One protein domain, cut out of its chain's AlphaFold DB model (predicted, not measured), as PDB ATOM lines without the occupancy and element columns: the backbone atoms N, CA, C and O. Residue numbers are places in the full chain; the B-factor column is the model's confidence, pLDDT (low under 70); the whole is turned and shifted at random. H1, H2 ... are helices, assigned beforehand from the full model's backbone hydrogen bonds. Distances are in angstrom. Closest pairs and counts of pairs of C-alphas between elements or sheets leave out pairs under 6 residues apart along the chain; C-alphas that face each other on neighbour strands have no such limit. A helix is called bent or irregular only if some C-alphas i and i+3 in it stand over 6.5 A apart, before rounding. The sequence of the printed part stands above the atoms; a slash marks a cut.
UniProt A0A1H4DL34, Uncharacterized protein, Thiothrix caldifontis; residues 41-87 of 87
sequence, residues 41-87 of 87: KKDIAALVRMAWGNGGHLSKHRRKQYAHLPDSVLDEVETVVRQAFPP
ATOM      1  N   LYS A  41      56.284  -0.466  29.988       78.44
ATOM      2  CA  LYS A  41      55.319  -1.570  30.170       78.44
ATOM      3  C   LYS A  41      54.340  -1.331  31.326       78.44
ATOM      4  O   LYS A  41      53.159  -1.651  31.235       78.44
ATOM      5  N   LYS A  42      54.825  -0.718  32.414       82.94
ATOM      6  CA  LYS A  42      54.016  -0.343  33.588       82.94
ATOM      7  C   LYS A  42      52.882   0.634  33.249       82.94
ATOM      8  O   LYS A  42      51.804   0.524  33.828       82.94
ATOM      9  N   ASP A  43      53.126   1.564  32.328       86.00
ATOM     10  CA  ASP A  43      52.185   2.613  31.949       86.00
ATOM     11  C   ASP A  43      51.165   2.057  30.955       86.00
ATOM     12  O   ASP A  43      49.970   2.271  31.144       86.00
ATOM     13  N   ILE A  44      51.604   1.235  29.995       87.31
ATOM     14  CA  ILE A  44      50.716   0.483  29.093       87.31
ATOM     15  C   ILE A  44      49.765  -0.408  29.901       87.31
ATOM     16  O   ILE A  44      48.547  -0.317  29.758       87.31
ATOM     17  N   ALA A  45      50.306  -1.211  30.820       85.94
ATOM     18  CA  ALA A  45      49.530  -2.074  31.706       85.94
ATOM     19  C   ALA A  45      48.496  -1.291  32.535       85.94
ATOM     20  O   ALA A  45      47.363  -1.736  32.729       85.94
ATOM     21  N   ALA A  46      48.874  -0.115  33.044       88.38
ATOM     22  CA  ALA A  46      47.967   0.755  33.782       88.38
ATOM     23  C   ALA A  46      46.848   1.310  32.885       88.38
ATOM     24  O   ALA A  46      45.684   1.257  33.280       88.38
ATOM     25  N   LEU A  47      47.185   1.788  31.685       88.81
ATOM     26  CA  LEU A  47      46.241   2.340  30.713       88.81
ATOM     27  C   LEU A  47      45.217   1.297  30.247       88.81
ATOM     28  O   LEU A  47      44.019   1.571  30.293       88.81
ATOM     29  N   VAL A  48      45.668   0.087  29.899       88.19
ATOM     30  CA  VAL A  48      44.795  -1.030  29.497       88.19
ATOM     31  C   VAL A  48      43.815  -1.384  30.614       88.19
ATOM     32  O   VAL A  48      42.607  -1.404  30.383       88.19
ATOM     33  N   ARG A  49      44.299  -1.575  31.853       86.06
ATOM     34  CA  ARG A  49      43.426  -1.870  33.007       86.06
ATOM     35  C   ARG A  49      42.403  -0.766  33.263       86.06
ATOM     36  O   ARG A  49      41.252  -1.057  33.575       86.06
ATOM     37  N   MET A  50      42.819   0.497  33.154       87.88
ATOM     38  CA  MET A  50      41.939   1.647  33.378       87.88
ATOM     39  C   MET A  50      40.866   1.775  32.298       87.88
ATOM     40  O   MET A  50      39.718   2.054  32.634       87.88
ATOM     41  N   ALA A  51      41.229   1.590  31.026       89.62
ATOM     42  CA  ALA A  51      40.282   1.623  29.920       89.62
ATOM     43  C   ALA A  51      39.291   0.463  30.030       89.62
ATOM     44  O   ALA A  51      38.084   0.688  29.973       89.62
ATOM     45  N   TRP A  52      39.781  -0.754  30.277       85.81
ATOM     46  CA  TRP A  52      38.940  -1.939  30.443       85.81
ATOM     47  C   TRP A  52      37.929  -1.774  31.588       85.81
ATOM     48  O   TRP A  52      36.730  -1.939  31.376       85.81
ATOM     49  N   GLY A  53      38.383  -1.325  32.765       83.69
ATOM     50  CA  GLY A  53      37.514  -1.087  33.925       83.69
ATOM     51  C   GLY A  53      36.441  -0.008  33.720       83.69
ATOM     52  O   GLY A  53      35.536   0.117  34.539       83.69
ATOM     53  N   ASN A  54      36.521   0.765  32.636       85.94
ATOM     54  CA  ASN A  54      35.556   1.797  32.270       85.94
ATOM     55  C   ASN A  54      34.943   1.536  30.876       85.94
ATOM     56  O   ASN A  54      34.641   2.467  30.130       85.94
ATOM     57  N   GLY A  55      34.774   0.258  30.512       83.62
ATOM     58  CA  GLY A  55      34.066  -0.157  29.295       83.62
ATOM     59  C   GLY A  55      34.831   0.117  27.998       83.62
ATOM     60  O   GLY A  55      34.223   0.379  26.965       83.62
ATOM     61  N   GLY A  56      36.162   0.113  28.059       85.62
ATOM     62  CA  GLY A  56      37.040   0.409  26.927       85.62
ATOM     63  C   GLY A  56      37.345   1.896  26.728       85.62
ATOM     64  O   GLY A  56      37.834   2.266  25.667       85.62
ATOM     65  N   HIS A  57      37.080   2.749  27.724       87.06
ATOM     66  CA  HIS A  57      37.316   4.194  27.638       87.06
ATOM     67  C   HIS A  57      38.153   4.732  28.798       87.06
ATOM     68  O   HIS A  57      37.923   4.405  29.958       87.06
ATOM     69  N   LEU A  58      39.079   5.644  28.526       88.44
ATOM     70  CA  LEU A  58      39.820   6.371  29.546       88.44
ATOM     71  C   LEU A  58      38.998   7.560  30.048       88.44
ATOM     72  O   LEU A  58      38.537   8.416  29.288       88.44
ATOM     73  N   SER A  59      38.851   7.667  31.369       87.00
ATOM     74  CA  SER A  59      38.153   8.806  31.965       87.00
ATOM     75  C   SER A  59      38.903  10.122  31.717       87.00
ATOM     76  O   SER A  59      40.131  10.159  31.593       87.00
ATOM     77  N   LYS A  60      38.174  11.245  31.715       86.31
ATOM     78  CA  LYS A  60      38.753  12.592  31.516       86.31
ATOM     79  C   LYS A  60      39.880  12.909  32.508       86.31
ATOM     80  O   LYS A  60      40.831  13.602  32.159       86.31
ATOM     81  N   HIS A  61      39.786  12.396  33.735       86.94
ATOM     82  CA  HIS A  61      40.838  12.540  34.743       86.94
ATOM     83  C   HIS A  61      42.110  11.770  34.358       86.94
ATOM     84  O   HIS A  61      43.207  12.300  34.500       86.94
ATOM     85  N   ARG A  62      41.979  10.547  33.823       82.69
ATOM     86  CA  ARG A  62      43.130   9.757  33.357       82.69
ATOM     87  C   ARG A  62      43.777  10.377  32.131       82.69
ATOM     88  O   ARG A  62      44.992  10.517  32.133       82.69
ATOM     89  N   ARG A  63      42.994  10.863  31.163       86.19
ATOM     90  CA  ARG A  63      43.552  11.626  30.034       86.19
ATOM     91  C   ARG A  63      44.390  12.819  30.508       86.19
ATOM     92  O   ARG A  63      45.507  12.997  30.049       86.19
ATOM     93  N   LYS A  64      43.914  13.573  31.508       87.19
ATOM     94  CA  LYS A  64      44.695  14.667  32.117       87.19
ATOM     95  C   LYS A  64      45.956  14.189  32.842       87.19
ATOM     96  O   LYS A  64      46.983  14.853  32.766       87.19
ATOM     97  N   GLN A  65      45.894  13.058  33.544       87.19
ATOM     98  CA  GLN A  65      47.060  12.473  34.214       87.19
ATOM     99  C   GLN A  65      48.149  12.066  33.210       87.19
ATOM    100  O   GLN A  65      49.338  12.223  33.483       87.19
ATOM    101  N   TYR A  66      47.736  11.594  32.034       85.12
ATOM    102  CA  TYR A  66      48.611  11.229  30.926       85.12
ATOM    103  C   TYR A  66      48.706  12.325  29.857       85.12
ATOM    104  O   TYR A  66      49.058  12.027  28.727       85.12
ATOM    105  N   ALA A  67      48.477  13.599  30.200       83.94
ATOM    106  CA  ALA A  67      48.539  14.714  29.242       83.94
ATOM    107  C   ALA A  67      49.940  14.957  28.640       83.94
ATOM    108  O   ALA A  67      50.098  15.776  27.741       83.94
ATOM    109  N   HIS A  68      50.967  14.278  29.159       85.50
ATOM    110  CA  HIS A  68      52.304  14.236  28.569       85.50
ATOM    111  C   HIS A  68      52.391  13.278  27.367       85.50
ATOM    112  O   HIS A  68      53.354  13.349  26.608       85.50
ATOM    113  N   LEU A  69      51.416  12.377  27.208       85.38
ATOM    114  CA  LEU A  69      51.265  11.517  26.042       85.38
ATOM    115  C   LEU A  69      50.411  12.224  24.984       85.38
ATOM    116  O   LEU A  69      49.490  12.960  25.337       85.38
ATOM    117  N   PRO A  70      50.672  11.982  23.689       86.00
ATOM    118  CA  PRO A  70      49.788  12.443  22.630       86.00
ATOM    119  C   PRO A  70      48.379  11.869  22.802       86.00
ATOM    120  O   PRO A  70      48.224  10.679  23.083       86.00
ATOM    121  N   ASP A  71      47.354  12.682  22.543       85.88
ATOM    122  CA  ASP A  71      45.957  12.232  22.594       85.88
ATOM    123  C   ASP A  71      45.706  11.034  21.662       85.88
ATOM    124  O   ASP A  71      44.957  10.127  22.017       85.88
ATOM    125  N   SER A  72      46.430  10.951  20.538       85.69
ATOM    126  CA  SER A  72      46.380   9.807  19.620       85.69
ATOM    127  C   SER A  72      46.763   8.482  20.282       85.69
ATOM    128  O   SER A  72      46.230   7.444  19.914       85.69
ATOM    129  N   VAL A  73      47.670   8.495  21.265       87.00
ATOM    130  CA  VAL A  73      48.032   7.294  22.032       87.00
ATOM    131  C   VAL A  73      46.863   6.864  22.906       87.00
ATOM    132  O   VAL A  73      46.547   5.682  22.986       87.00
ATOM    133  N   LEU A  74      46.209   7.821  23.562       88.56
ATOM    134  CA  LEU A  74      45.088   7.555  24.460       88.56
ATOM    135  C   LEU A  74      43.875   7.034  23.679       88.56
ATOM    136  O   LEU A  74      43.225   6.093  24.127       88.56
ATOM    137  N   ASP A  75      43.610   7.595  22.500       90.69
ATOM    138  CA  ASP A  75      42.565   7.128  21.583       90.69
ATOM    139  C   ASP A  75      42.865   5.719  21.042       90.69
ATOM    140  O   ASP A  75      41.969   4.872  20.944       90.69
ATOM    141  N   GLU A  76      44.134   5.433  20.748       90.25
ATOM    142  CA  GLU A  76      44.568   4.112  20.300       90.25
ATOM    143  C   GLU A  76      44.417   3.063  21.406       90.25
ATOM    144  O   GLU A  76      43.931   1.967  21.144       90.25
ATOM    145  N   VAL A  77      44.762   3.401  22.654       89.25
ATOM    146  CA  VAL A  77      44.541   2.530  23.822       89.25
ATOM    147  C   VAL A  77      43.073   2.137  23.928       89.25
ATOM    148  O   VAL A  77      42.770   0.957  24.084       89.25
ATOM    149  N   GLU A  78      42.153   3.098  23.831       91.19
ATOM    150  CA  GLU A  78      40.716   2.809  23.880       91.19
ATOM    151  C   GLU A  78      40.288   1.882  22.743       91.19
ATOM    152  O   GLU A  78      39.555   0.917  22.962       91.19
ATOM    153  N   THR A  79      40.783   2.140  21.534       91.25
ATOM    154  CA  THR A  79      40.485   1.327  20.352       91.25
ATOM    155  C   THR A  79      40.975  -0.108  20.527       91.25
ATOM    156  O   THR A  79      40.204  -1.048  20.339       91.25
ATOM    157  N   VAL A  80      42.229  -0.278  20.943       90.62
ATOM    158  CA  VAL A  80      42.857  -1.583  21.160       90.62
ATOM    159  C   VAL A  80      42.129  -2.363  22.254       90.62
ATOM    160  O   VAL A  80      41.820  -3.535  22.068       90.62
ATOM    161  N   VAL A  81      41.783  -1.716  23.368       89.31
ATOM    162  CA  VAL A  81      41.050  -2.367  24.461       89.31
ATOM    163  C   VAL A  81      39.650  -2.785  24.010       89.31
ATOM    164  O   VAL A  81      39.221  -3.894  24.301       89.31
ATOM    165  N   ARG A  82      38.937  -1.960  23.242       88.56
ATOM    166  CA  ARG A  82      37.615  -2.338  22.711       88.56
ATOM    167  C   ARG A  82      37.675  -3.482  21.699       88.56
ATOM    168  O   ARG A  82      36.709  -4.225  21.581       88.56
ATOM    169  N   GLN A  83      38.776  -3.607  20.961       88.12
ATOM    170  CA  GLN A  83      38.997  -4.713  20.028       88.12
ATOM    171  C   GLN A  83      39.352  -6.012  20.753       88.12
ATOM    172  O   GLN A  83      38.859  -7.069  20.373       88.12
ATOM    173  N   ALA A  84      40.185  -5.925  21.789       85.19
ATOM    174  CA  ALA A  84      40.658  -7.083  22.537       85.19
ATOM    175  C   ALA A  84      39.624  -7.624  23.541       85.19
ATOM    176  O   ALA A  84      39.661  -8.801  23.888       85.19
ATOM    177  N   PHE A  85      38.682  -6.784  23.983       80.81
ATOM    178  CA  PHE A  85      37.578  -7.161  24.870       80.81
ATOM    179  C   PHE A  85      36.222  -6.933  24.178       80.81
ATOM    180  O   PHE A  85      35.530  -5.956  24.491       80.81
ATOM    181  N   PRO A  86      35.839  -7.792  23.215       67.50
ATOM    182  CA  PRO A  86      34.508  -7.747  22.619       67.50
ATOM    183  C   PRO A  86      33.420  -8.065  23.672       67.50
ATOM    184  O   PRO A  86      33.700  -8.796  24.625       67.50
ATOM    185  N   PRO A  87      32.209  -7.492  23.532       59.38
ATOM    186  CA  PRO A  87      31.089  -7.707  24.453       59.38
ATOM    187  C   PRO A  87      30.525  -9.134  24.421       59.38
ATOM    188  O   PRO A  87      30.642  -9.804  23.369       59.38
TER     189      PRO A  87
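This is residues 41 to 87 of the 87 residues of an uncharacterized protein of Thiothrix caldifontis (UniProt A0A1H4DL34). The longest helix, H3, forms one layer of a small three-helix domain, and the shorter helices H1 and H2 both lie over the same side of it, each running steeply across its line. H1 packs with its residues 47 to 52 on residues 77 to 82 of H3, while H2 lies near the other part of H3, around Leu 74, and a short link joins H1 to H2. The printed part has 47 residues with three named helices, in the order H1, H2, H3, and no named strand, and its class is all helix. The whole is compact, with a radius of gyration of the C-alphas of 9.7 A and a rounded outline spanning 30 by 22 by 17 A.

H3, residues 71 to 84, touches H1, residues 41 to 52, with 9 pairs of C-alphas within 8 A. H1 touches H3 with its residues 47 to 52 alone, and H3 touches H1 with its residues 77 to 82 alone. Their closest C-alphas are those of Ala 51 and Glu 78, 6.2 A apart. H1 and H3 stand at a steep tilt of 66 degrees and run the same way; their centres are 10.6 A apart. H2, residues 60 to 65, is close to H3 but not clearly touching, and the closest C-alphas are those of Arg 63 and Leu 74, 7.1 A apart. H2 and H3 stand at a steep tilt of 62 degrees and run opposite ways, with 14.3 A from centre to centre. H1 and H2 are apart, but only just: their closest C-alphas are 8.2 A apart. In H1, H2 and H3 every pair of backbone O of residue i and N of residue i+4 is within hydrogen-bond range.

H3, Asp 71 to Ala 84, measures 20.0 A from first to last C-alpha, beginning at (45.957, 12.232, 22.594) and ending at (40.658, -7.083, 22.537). H1, Lys 41 to Trp 52, measures 16.4 A, and its C-alpha 41 is at (55.319, -1.570, 30.170). H2, Lys 60 to Gln 65, measures 8.7 A. No helix is bent or irregular.

The two C-alphas farthest apart are those of His 68 and Pro 87, at 30.8 A. The printed part runs from 41 to 87, the chain's last residue, and has no cut. The link from H1 to H2, 7 residues, is short, and the link from H2 to H3, 5 residues, is tight. The mean pLDDT of the printed part is 85.7, and residues 86 to 87 are under 70, where the model's confidence is low.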